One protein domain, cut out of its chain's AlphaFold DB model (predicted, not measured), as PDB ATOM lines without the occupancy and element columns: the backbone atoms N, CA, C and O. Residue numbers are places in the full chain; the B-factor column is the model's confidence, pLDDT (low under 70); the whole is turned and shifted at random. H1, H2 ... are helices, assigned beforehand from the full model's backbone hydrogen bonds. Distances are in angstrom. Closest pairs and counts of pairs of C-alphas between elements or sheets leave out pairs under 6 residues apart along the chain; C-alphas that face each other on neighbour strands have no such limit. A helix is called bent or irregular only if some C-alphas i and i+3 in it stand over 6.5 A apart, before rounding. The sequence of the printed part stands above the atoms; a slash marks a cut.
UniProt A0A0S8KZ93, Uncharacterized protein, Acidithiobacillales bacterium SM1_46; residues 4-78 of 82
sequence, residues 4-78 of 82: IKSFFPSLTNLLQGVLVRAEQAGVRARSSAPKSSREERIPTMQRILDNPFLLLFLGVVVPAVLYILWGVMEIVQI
ATOM      1  N   ILE A   4     -43.365 -45.573 -11.147       61.09
ATOM      2  CA  ILE A   4     -43.185 -44.972 -12.486       61.09
ATOM      3  C   ILE A   4     -42.796 -43.481 -12.424       61.09
ATOM      4  O   ILE A   4     -41.847 -43.061 -13.081       61.09
ATOM      5  N   LYS A   5     -43.453 -42.679 -11.567       56.19
ATOM      6  CA  LYS A   5     -43.216 -41.219 -11.465       56.19
ATOM      7  C   LYS A   5     -41.883 -40.845 -10.806       56.19
ATOM      8  O   LYS A   5     -41.435 -39.711 -10.924       56.19
ATOM      9  N   SER A   6     -41.263 -41.784 -10.102       60.44
ATOM     10  CA  SER A   6     -39.988 -41.613  -9.399       60.44
ATOM     11  C   SER A   6     -38.790 -42.124 -10.208       60.44
ATOM     12  O   SER A   6     -37.668 -41.688  -9.975       60.44
ATOM     13  N   PHE A   7     -39.013 -42.986 -11.205       67.94
ATOM     14  CA  PHE A   7     -37.947 -43.613 -11.989       67.94
ATOM     15  C   PHE A   7     -37.296 -42.667 -13.007       67.94
ATOM     16  O   PHE A   7     -36.071 -42.610 -13.107       67.94
ATOM     17  N   PHE A   8     -38.098 -41.886 -13.734       68.25
ATOM     18  CA  PHE A   8     -37.600 -40.968 -14.766       68.25
ATOM     19  C   PHE A   8     -36.675 -39.871 -14.208       68.25
ATOM     20  O   PHE A   8     -35.564 -39.713 -14.718       68.25
ATOM     21  N   PRO A   9     -37.054 -39.174 -13.116       72.50
ATOM     22  CA  PRO A   9     -36.179 -38.200 -12.467       72.50
ATOM     23  C   PRO A   9     -34.912 -38.837 -11.882       72.50
ATOM     24  O   PRO A   9     -33.838 -38.243 -11.903       72.50
ATOM     25  N   SER A  10     -34.997 -40.066 -11.364       77.06
ATOM     26  CA  SER A  10     -33.820 -40.793 -10.877       77.06
ATOM     27  C   SER A  10     -32.856 -41.161 -12.003       77.06
ATOM     28  O   SER A  10     -31.648 -41.090 -11.791       77.06
ATOM     29  N   LEU A  11     -33.353 -41.491 -13.198       71.38
ATOM     30  CA  LEU A  11     -32.510 -41.770 -14.359       71.38
ATOM     31  C   LEU A  11     -31.814 -40.501 -14.866       71.38
ATOM     32  O   LEU A  11     -30.628 -40.550 -15.174       71.38
ATOM     33  N   THR A  12     -32.495 -39.353 -14.888       76.88
ATOM     34  CA  THR A  12     -31.864 -38.076 -15.262       76.88
ATOM     35  C   THR A  12     -30.826 -37.634 -14.234       76.88
ATOM     36  O   THR A  12     -29.732 -37.232 -14.620       76.88
ATOM     37  N   ASN A  13     -31.110 -37.794 -12.939       82.44
ATOM     38  CA  ASN A  13     -30.148 -37.515 -11.870       82.44
ATOM     39  C   ASN A  13     -28.940 -38.469 -11.924       82.44
ATOM     40  O   ASN A  13     -27.804 -38.047 -11.712       82.44
ATOM     41  N   LEU A  14     -29.160 -39.750 -12.250       83.75
ATOM     42  CA  LEU A  14     -28.095 -40.737 -12.434       83.75
ATOM     43  C   LEU A  14     -27.242 -40.408 -13.662       83.75
ATOM     44  O   LEU A  14     -26.021 -40.468 -13.582       83.75
ATOM     45  N   LEU A  15     -27.862 -40.018 -14.777       81.19
ATOM     46  CA  LEU A  15     -27.156 -39.594 -15.983       81.19
ATOM     47  C   LEU A  15     -26.374 -38.299 -15.750       81.19
ATOM     48  O   LEU A  15     -25.223 -38.224 -16.160       81.19
ATOM     49  N   GLN A  16     -26.921 -37.322 -15.026       82.19
ATOM     50  CA  GLN A  16     -26.169 -36.138 -14.603       82.19
ATOM     51  C   GLN A  16     -24.996 -36.521 -13.693       82.19
ATOM     52  O   GLN A  16     -23.882 -36.060 -13.919       82.19
ATOM     53  N   GLY A  17     -25.195 -37.420 -12.726       82.69
ATOM     54  CA  GLY A  17     -24.121 -37.911 -11.858       82.69
ATOM     55  C   GLY A  17     -23.029 -38.678 -12.613       82.69
ATOM     56  O   GLY A  17     -21.843 -38.517 -12.321       82.69
ATOM     57  N   VAL A  18     -23.405 -39.484 -13.609       80.50
ATOM     58  CA  VAL A  18     -22.471 -40.243 -14.452       80.50
ATOM     59  C   VAL A  18     -21.744 -39.326 -15.433       80.50
ATOM     60  O   VAL A  18     -20.530 -39.450 -15.552       80.50
ATOM     61  N   LEU A  19     -22.427 -38.383 -16.085       80.38
ATOM     62  CA  LEU A  19     -21.798 -37.423 -16.997       80.38
ATOM     63  C   LEU A  19     -20.847 -36.470 -16.256       80.38
ATOM     64  O   LEU A  19     -19.716 -36.287 -16.701       80.38
ATOM     65  N   VAL A  20     -21.232 -35.969 -15.076       81.81
ATOM     66  CA  VAL A  20     -20.359 -35.152 -14.208       81.81
ATOM     67  C   VAL A  20     -19.121 -35.942 -13.770       81.81
ATOM     68  O   VAL A  20     -18.009 -35.415 -13.729       81.81
ATOM     69  N   ARG A  21     -19.279 -37.235 -13.468       80.62
ATOM     70  CA  ARG A  21     -18.155 -38.104 -13.092       80.62
ATOM     71  C   ARG A  21     -17.289 -38.513 -14.288       80.62
ATOM     72  O   ARG A  21     -16.084 -38.697 -14.116       80.62
ATOM     73  N   ALA A  22     -17.866 -38.628 -15.481       72.44
ATOM     74  CA  ALA A  22     -17.144 -38.904 -16.719       72.44
ATOM     75  C   ALA A  22     -16.256 -37.718 -17.136       72.44
ATOM     76  O   ALA A  22     -15.120 -37.933 -17.559       72.44
ATOM     77  N   GLU A  23     -16.713 -36.482 -16.922       75.12
ATOM     78  CA  GLU A  23     -15.914 -35.270 -17.157       75.12
ATOM     79  C   GLU A  23     -14.659 -35.234 -16.260       75.12
ATOM     80  O   GLU A  23     -13.547 -34.960 -16.711       75.12
ATOM     81  N   GLN A  24     -14.807 -35.639 -14.995       66.88
ATOM     82  CA  GLN A  24     -13.720 -35.708 -14.009       66.88
ATOM     83  C   GLN A  24     -12.709 -36.834 -14.303       66.88
ATOM     84  O   GLN A  24     -11.516 -36.709 -14.007       66.88
ATOM     85  N   ALA A  25     -13.164 -37.944 -14.890       68.62
ATOM     86  CA  ALA A  25     -12.308 -39.081 -15.231       68.62
ATOM     87  C   ALA A  25     -11.372 -38.780 -16.418       68.62
ATOM     88  O   ALA A  25     -10.234 -39.257 -16.439       68.62
ATOM     89  N   GLY A  26     -11.807 -37.934 -17.360       62.25
ATOM     90  CA  GLY A  26     -11.015 -37.518 -18.524       62.25
ATOM     91  C   GLY A  26      -9.767 -36.689 -18.188       62.25
ATOM     92  O   GLY A  26      -8.814 -36.664 -18.966       62.25
ATOM     93  N   VAL A  27      -9.712 -36.066 -17.007       61.97
ATOM     94  CA  VAL A  27      -8.558 -35.254 -16.575       61.97
ATOM     95  C   VAL A  27      -7.399 -36.119 -16.047       61.97
ATOM     96  O   VAL A  27      -6.248 -35.686 -16.080       61.97
ATOM     97  N   ARG A  28      -7.650 -37.369 -15.617       64.44
ATOM     98  CA  ARG A  28      -6.633 -38.235 -14.972       64.44
ATOM     99  C   ARG A  28      -5.958 -39.260 -15.897       64.44
ATOM    100  O   ARG A  28      -4.981 -39.880 -15.487       64.44
ATOM    101  N   ALA A  29      -6.420 -39.435 -17.135       61.09
ATOM    102  CA  ALA A  29      -6.023 -40.552 -18.004       61.09
ATOM    103  C   ALA A  29      -4.878 -40.246 -19.002       61.09
ATOM    104  O   ALA A  29      -4.882 -40.757 -20.118       61.09
ATOM    105  N   ARG A  30      -3.882 -39.423 -18.636       60.78
ATOM    106  CA  ARG A  30      -2.735 -39.088 -19.518       60.78
ATOM    107  C   ARG A  30      -1.377 -39.667 -19.098       60.78
ATOM    108  O   ARG A  30      -0.345 -39.113 -19.454       60.78
ATOM    109  N   SER A  31      -1.337 -40.800 -18.394       63.75
ATOM    110  CA  SER A  31      -0.059 -41.481 -18.126       63.75
ATOM    111  C   SER A  31      -0.177 -43.005 -18.122       63.75
ATOM    112  O   SER A  31      -0.576 -43.600 -17.123       63.75
ATOM    113  N   SER A  32       0.133 -43.631 -19.264       52.34
ATOM    114  CA  SER A  32       1.035 -44.799 -19.398       52.34
ATOM    115  C   SER A  32       0.955 -45.409 -20.811       52.34
ATOM    116  O   SER A  32      -0.107 -45.795 -21.285       52.34
ATOM    117  N   ALA A  33       2.107 -45.468 -21.487       54.66
ATOM    118  CA  ALA A  33       2.343 -46.121 -22.783       54.66
ATOM    119  C   ALA A  33       2.955 -47.544 -22.578       54.66
ATOM    120  O   ALA A  33       2.994 -48.021 -21.446       54.66
ATOM    121  N   PRO A  34       3.526 -48.212 -23.603       64.81
ATOM    122  CA  PRO A  34       2.898 -49.151 -24.544       64.81
ATOM    123  C   PRO A  34       3.397 -50.616 -24.382       64.81
ATOM    124  O   PRO A  34       4.475 -50.844 -23.841       64.81
ATOM    125  N   LYS A  35       2.675 -51.620 -24.913       45.16
ATOM    126  CA  LYS A  35       3.130 -53.022 -25.148       45.16
ATOM    127  C   LYS A  35       2.228 -53.653 -26.219       45.16
ATOM    128  O   LYS A  35       1.045 -53.356 -26.211       45.16
ATOM    129  N   SER A  36       2.594 -54.575 -27.102       47.03
ATOM    130  CA  SER A  36       3.824 -55.131 -27.681       47.03
ATOM    131  C   SER A  36       3.308 -56.138 -28.723       47.03
ATOM    132  O   SER A  36       2.337 -56.840 -28.448       47.03
ATOM    133  N   SER A  37       3.955 -56.221 -29.878       56.25
ATOM    134  CA  SER A  37       3.702 -57.153 -30.985       56.25
ATOM    135  C   SER A  37       3.365 -58.598 -30.576       56.25
ATOM    136  O   SER A  37       4.230 -59.320 -30.072       56.25
ATOM    137  N   ARG A  38       2.150 -59.051 -30.896       51.19
ATOM    138  CA  ARG A  38       1.832 -60.454 -31.197       51.19
ATOM    139  C   ARG A  38       0.838 -60.460 -32.351       51.19
ATOM    140  O   ARG A  38      -0.069 -59.635 -32.383       51.19
ATOM    141  N   GLU A  39       1.034 -61.361 -33.299       58.38
ATOM    142  CA  GLU A  39       0.077 -61.683 -34.357       58.38
ATOM    143  C   GLU A  39      -1.194 -62.260 -33.713       58.38
ATOM    144  O   GLU A  39      -1.381 -63.468 -33.593       58.38
ATOM    145  N   GLU A  40      -2.049 -61.387 -33.185       55.47
ATOM    146  CA  GLU A  40      -3.273 -61.769 -32.496       55.47
ATOM    147  C   GLU A  40      -4.406 -61.867 -33.508       55.47
ATOM    148  O   GLU A  40      -4.824 -60.890 -34.130       55.47
ATOM    149  N   ARG A  41      -4.918 -63.090 -33.670       61.72
ATOM    150  CA  ARG A  41      -6.201 -63.386 -34.303       61.72
ATOM    151  C   ARG A  41      -7.223 -62.383 -33.780       61.72
ATOM    152  O   ARG A  41      -7.673 -62.557 -32.655       61.72
ATOM    153  N   ILE A  42      -7.553 -61.367 -34.590       63.81
ATOM    154  CA  ILE A  42      -8.350 -60.205 -34.168       63.81
ATOM    155  C   ILE A  42      -9.537 -60.728 -33.345       63.81
ATOM    156  O   ILE A  42     -10.370 -61.466 -33.893       63.81
ATOM    157  N   PRO A  43      -9.571 -60.480 -32.028       73.44
ATOM    158  CA  PRO A  43     -10.633 -60.948 -31.156       73.44
ATOM    159  C   PRO A  43     -11.986 -60.512 -31.715       73.44
ATOM    160  O   PRO A  43     -12.165 -59.374 -32.143       73.44
ATOM    161  N   THR A  44     -12.964 -61.414 -31.749       73.69
ATOM    162  CA  THR A  44     -14.299 -61.138 -32.312       73.69
ATOM    163  C   THR A  44     -14.980 -59.955 -31.626       73.69
ATOM    164  O   THR A  44     -15.721 -59.219 -32.267       73.69
ATOM    165  N   MET A  45     -14.656 -59.729 -30.351       76.06
ATOM    166  CA  MET A  45     -15.105 -58.572 -29.583       76.06
ATOM    167  C   MET A  45     -14.510 -57.243 -30.084       76.06
ATOM    168  O   MET A  45     -15.203 -56.232 -30.073       76.06
ATOM    169  N   GLN A  46     -13.268 -57.236 -30.581       76.88
ATOM    170  CA  GLN A  46     -12.653 -56.048 -31.192       76.88
ATOM    171  C   GLN A  46     -13.284 -55.731 -32.543       76.88
ATOM    172  O   GLN A  46     -13.686 -54.597 -32.755       76.88
ATOM    173  N   ARG A  47     -13.556 -56.734 -33.389       79.88
ATOM    174  CA  ARG A  47     -14.232 -56.497 -34.682       79.88
ATOM    175  C   ARG A  47     -15.596 -55.814 -34.546       79.88
ATOM    176  O   ARG A  47     -15.993 -55.068 -35.432       79.88
ATOM    177  N   ILE A  48     -16.334 -56.075 -33.469       80.56
ATOM    178  CA  ILE A  48     -17.626 -55.421 -33.211       80.56
ATOM    179  C   ILE A  48     -17.417 -53.939 -32.862       80.56
ATOM    180  O   ILE A  48     -18.203 -53.097 -33.290       80.56
ATOM    181  N   LEU A  49     -16.341 -53.628 -32.131       80.38
ATOM    182  CA  LEU A  49     -15.970 -52.274 -31.719       80.38
ATOM    183  C   LEU A  49     -15.241 -51.472 -32.815       80.38
ATOM    184  O   LEU A  49     -15.319 -50.248 -32.828       80.38
ATOM    185  N   ASP A  50     -14.590 -52.153 -33.757       84.38
ATOM    186  CA  ASP A  50     -13.840 -51.549 -34.866       84.38
ATOM    187  C   ASP A  50     -14.748 -51.133 -36.040       84.38
ATOM    188  O   ASP A  50     -14.313 -50.437 -36.956       84.38
ATOM    189  N   ASN A  51     -16.021 -51.547 -36.032       89.06
ATOM    190  CA  ASN A  51     -16.992 -51.209 -37.069       89.06
ATOM    191  C   ASN A  51     -17.817 -49.976 -36.664       89.06
ATOM    192  O   ASN A  51     -18.745 -50.102 -35.856       89.06
ATOM    193  N   PRO A  52     -17.575 -48.793 -37.263       84.19
ATOM    194  CA  PRO A  52     -18.258 -47.562 -36.871       84.19
ATOM    195  C   PRO A  52     -19.780 -47.646 -37.047       84.19
ATOM    196  O   PRO A  52     -20.515 -47.083 -36.246       84.19
ATOM    197  N   PHE A  53     -20.275 -48.405 -38.030       89.94
ATOM    198  CA  PHE A  53     -21.712 -48.622 -38.226       89.94
ATOM    199  C   PHE A  53     -22.350 -49.499 -37.147       89.94
ATOM    200  O   PHE A  53     -23.497 -49.254 -36.787       89.94
ATOM    201  N   LEU A  54     -21.627 -50.489 -36.607       89.62
ATOM    202  CA  LEU A  54     -22.118 -51.289 -35.481       89.62
ATOM    203  C   LEU A  54     -22.155 -50.451 -34.203       89.62
ATOM    204  O   LEU A  54     -23.131 -50.532 -33.459       89.62
ATOM    205  N   LEU A  55     -21.153 -49.592 -33.989       89.06
ATOM    206  CA  LEU A  55     -21.159 -48.611 -32.903       89.06
ATOM    207  C   LEU A  55     -22.308 -47.606 -33.036       89.06
ATOM    208  O   LEU A  55     -22.975 -47.311 -32.048       89.06
ATOM    209  N   LEU A  56     -22.568 -47.110 -34.247       90.56
ATOM    210  CA  LEU A  56     -23.653 -46.168 -34.522       90.56
ATOM    211  C   LEU A  56     -25.019 -46.844 -34.337       90.56
ATOM    212  O   LEU A  56     -25.889 -46.313 -33.651       90.56
ATOM    213  N   PHE A  57     -25.182 -48.053 -34.877       92.69
ATOM    214  CA  PHE A  57     -26.391 -48.851 -34.706       92.69
ATOM    215  C   PHE A  57     -26.653 -49.114 -33.228       92.69
ATOM    216  O   PHE A  57     -27.721 -48.770 -32.741       92.69
ATOM    217  N   LEU A  58     -25.678 -49.630 -32.480       91.38
ATOM    218  CA  LEU A  58     -25.844 -49.870 -31.049       91.38
ATOM    219  C   LEU A  58     -26.114 -48.561 -30.284       91.38
ATOM    220  O   LEU A  58     -26.972 -48.535 -29.405       91.38
ATOM    221  N   GLY A  59     -25.464 -47.461 -30.668       90.31
ATOM    222  CA  GLY A  59     -25.639 -46.139 -30.063       90.31
ATOM    223  C   GLY A  59     -27.031 -45.529 -30.245       90.31
ATOM    224  O   GLY A  59     -27.472 -44.788 -29.373       90.31
ATOM    225  N   VAL A  60     -27.745 -45.851 -31.326       94.06
ATOM    226  CA  VAL A  60     -29.109 -45.345 -31.589       94.06
ATOM    227  C   VAL A  60     -30.179 -46.377 -31.229       94.06
ATOM    228  O   VAL A  60     -31.230 -46.032 -30.695       94.06
ATOM    229  N   VAL A  61     -29.913 -47.659 -31.466       95.75
ATOM    230  CA  VAL A  61     -30.875 -48.746 -31.255       95.75
ATOM    231  C   VAL A  61     -31.060 -49.053 -29.781       95.75
ATOM    232  O   VAL A  61     -32.193 -49.260 -29.358       95.75
ATOM    233  N   VAL A  62     -29.994 -49.034 -28.977       94.12
ATOM    234  CA  VAL A  62     -30.112 -49.237 -27.525       94.12
ATOM    235  C   VAL A  62     -31.040 -48.197 -26.885       94.12
ATOM    236  O   VAL A  62     -32.007 -48.612 -26.242       94.12
ATOM    237  N   PRO A  63     -30.835 -46.874 -27.061       87.75
ATOM    238  CA  PRO A  63     -31.752 -45.894 -26.495       87.75
ATOM    239  C   PRO A  63     -33.142 -45.955 -27.134       87.75
ATOM    240  O   PRO A  63     -34.121 -45.805 -26.411       87.75
ATOM    241  N   ALA A  64     -33.264 -46.232 -28.438       94.75
ATOM    242  CA  ALA A  64     -34.571 -46.354 -29.087       94.75
ATOM    243  C   ALA A  64     -35.400 -47.510 -28.506       94.75
ATOM    244  O   ALA A  64     -36.550 -47.310 -28.122       94.75
ATOM    245  N   VAL A  65     -34.818 -48.707 -28.382       95.88
ATOM    246  CA  VAL A  65     -35.509 -49.882 -27.829       95.88
ATOM    247  C   VAL A  65     -35.830 -49.679 -26.352       95.88
ATOM    248  O   VAL A  65     -36.955 -49.954 -25.942       95.88
ATOM    249  N   LEU A  66     -34.894 -49.147 -25.558       91.50
ATOM    250  CA  LEU A  66     -35.159 -48.803 -24.158       91.50
ATOM    251  C   LEU A  66     -36.321 -47.813 -24.028       91.50
ATOM    252  O   LEU A  66     -37.199 -48.015 -23.190       91.50
ATOM    253  N   TYR A  67     -36.355 -46.776 -24.868       86.75
ATOM    254  CA  TYR A  67     -37.408 -45.762 -24.848       86.75
ATOM    255  C   TYR A  67     -38.764 -46.332 -25.274       86.75
ATOM    256  O   TYR A  67     -39.779 -46.022 -24.654       86.75
ATOM    257  N   ILE A  68     -38.785 -47.214 -26.277       93.25
ATOM    258  CA  ILE A  68     -40.000 -47.908 -26.720       93.25
ATOM    259  C   ILE A  68     -40.521 -48.838 -25.621       93.25
ATOM    260  O   ILE A  68     -41.690 -48.750 -25.259       93.25
ATOM    261  N   LEU A  69     -39.671 -49.700 -25.055       92.38
ATOM    262  CA  LEU A  69     -40.063 -50.619 -23.979       92.38
ATOM    263  C   LEU A  69     -40.574 -49.862 -22.751       92.38
ATOM    264  O   LEU A  69     -41.556 -50.269 -22.128       92.38
ATOM    265  N   TRP A  70     -39.937 -48.737 -22.428       86.06
ATOM    266  CA  TRP A  70     -40.390 -47.860 -21.362       86.06
ATOM    267  C   TRP A  70     -41.743 -47.206 -21.685       86.06
ATOM    268  O   TRP A  70     -42.661 -47.276 -20.871       86.06
ATOM    269  N   GLY A  71     -41.904 -46.643 -22.887       88.31
ATOM    270  CA  GLY A  71     -43.152 -46.016 -23.326       88.31
ATOM    271  C   GLY A  71     -44.331 -46.991 -23.366       88.31
ATOM    272  O   GLY A  71     -45.445 -46.629 -23.001       88.31
ATOM    273  N   VAL A  72     -44.089 -48.254 -23.724       88.75
ATOM    274  CA  VAL A  72     -45.114 -49.307 -23.664       88.75
ATOM    275  C   VAL A  72     -45.553 -49.563 -22.221       88.75
ATOM    276  O   VAL A  72     -46.755 -49.649 -21.965       88.75
ATOM    277  N   MET A  73     -44.621 -49.631 -21.263       83.88
ATOM    278  CA  MET A  73     -44.993 -49.763 -19.850       83.88
ATOM    279  C   MET A  73     -45.747 -48.545 -19.311       83.88
ATOM    280  O   MET A  73     -46.634 -48.724 -18.478       83.88
ATOM    281  N   GLU A  74     -45.440 -47.338 -19.789       82.12
ATOM    282  CA  GLU A  74     -46.190 -46.128 -19.434       82.12
ATOM    283  C   GLU A  74     -47.640 -46.219 -19.936       82.12
ATOM    284  O   GLU A  74     -48.575 -46.048 -19.158       82.12
ATOM    285  N   ILE A  75     -47.840 -46.579 -21.209       83.88
ATOM    286  CA  ILE A  75     -49.172 -46.651 -21.831       83.88
ATOM    287  C   ILE A  75     -50.059 -47.708 -21.156       83.88
ATOM    288  O   ILE A  75     -51.228 -47.443 -20.892       83.88
ATOM    289  N   VAL A  76     -49.514 -48.886 -20.832       83.12
ATOM    290  CA  VAL A  76     -50.272 -49.976 -20.182       83.12
ATOM    291  C   VAL A  76     -50.714 -49.609 -18.759       83.12
ATOM    292  O   VAL A  76     -51.689 -50.158 -18.249       83.12
ATOM    293  N   GLN A  77     -50.016 -48.681 -18.103       75.06
ATOM    294  CA  GLN A  77     -50.357 -48.230 -16.755       75.06
ATOM    295  C   GLN A  77     -51.351 -47.074 -16.717       75.06
ATOM    296  O   GLN A  77     -51.855 -46.769 -15.632       75.06
ATOM    297  N   ILE A  78     -51.651 -46.443 -17.857       78.94
ATOM    298  CA  ILE A  78     -52.714 -45.444 -17.936       78.94
ATOM    299  C   ILE A  78     -54.039 -46.189 -17.743       78.94
ATOM    300  O   ILE A  78     -54.406 -47.009 -18.588       78.94
TER     301      ILE A  78
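What this domain is: This is residues 4 to 78 of the 82 residues of an uncharacterized protein of Acidithiobacillales bacterium SM1_46 (UniProt A0A0S8KZ93). Two long helices, H1 and H3, run opposite ways as the arms of a narrow, open V, near each other only where the first residues of H1 meet the last turns of H3. At the wide end a long bare loop, residues 26 to 43, swings round from H1 to the short helix H2, which makes a corner with the start of H3; the middle of this frame is empty. The printed part has 75 residues with three named helices, H1, H2, H3 in chain order, and no named strand; the class is all helix. It is extended, with a radius of gyration of the C-alphas of 19.0 A, and only just flat, spanning 59 by 30 by 14 A.

How they stand to each other: H1, residues 4 to 25, and H3, residues 52 to 77, are close but not clearly touching: their closest C-alphas, of Ile 4 and Glu 74, are 7.7 A apart. They run opposite ways at a shallow tilt of 25 degrees. H2, residues 44 to 49, is apart from H1. H2 and H3 only just touch, only at the corner by their link, with 3 pairs of C-alphas within 8 A; H3 does so with residues 54 to 55 alone. Their closest C-alphas, of Leu 49 and Leu 55, are 6.5 A apart, and their lines are about perpendicular at 80 degrees. O i to N i+4 pairs are within hydrogen-bond range in 16 of 18 cases in H1, 1 of 2 in H2 and 21 of 22 in H3.

Where its parts are: H1 begins at C-alpha 4, (-43.185, -44.972, -12.486), and is 31.6 A long; it is only just irregular, with C-alphas 5 and 8 6.52 A apart. H2 begins at C-alpha 44, (-14.299, -61.138, -32.312), and is 9.0 A long. H3, 37.9 A long, ends at C-alpha 77, (-50.357, -48.230, -16.755).

The domain as a whole: The two C-alphas farthest apart, of Ser 37 and Ile 78, are 59.1 A apart. Residues 9 to 69 stand free. The link from H1 to H2 is long, 18 residues, and that from H2 to H3 is tight. The printed part has no cut. Its mean pLDDT is 76.3, with residues 4 to 8 and 24 to 42 under 70.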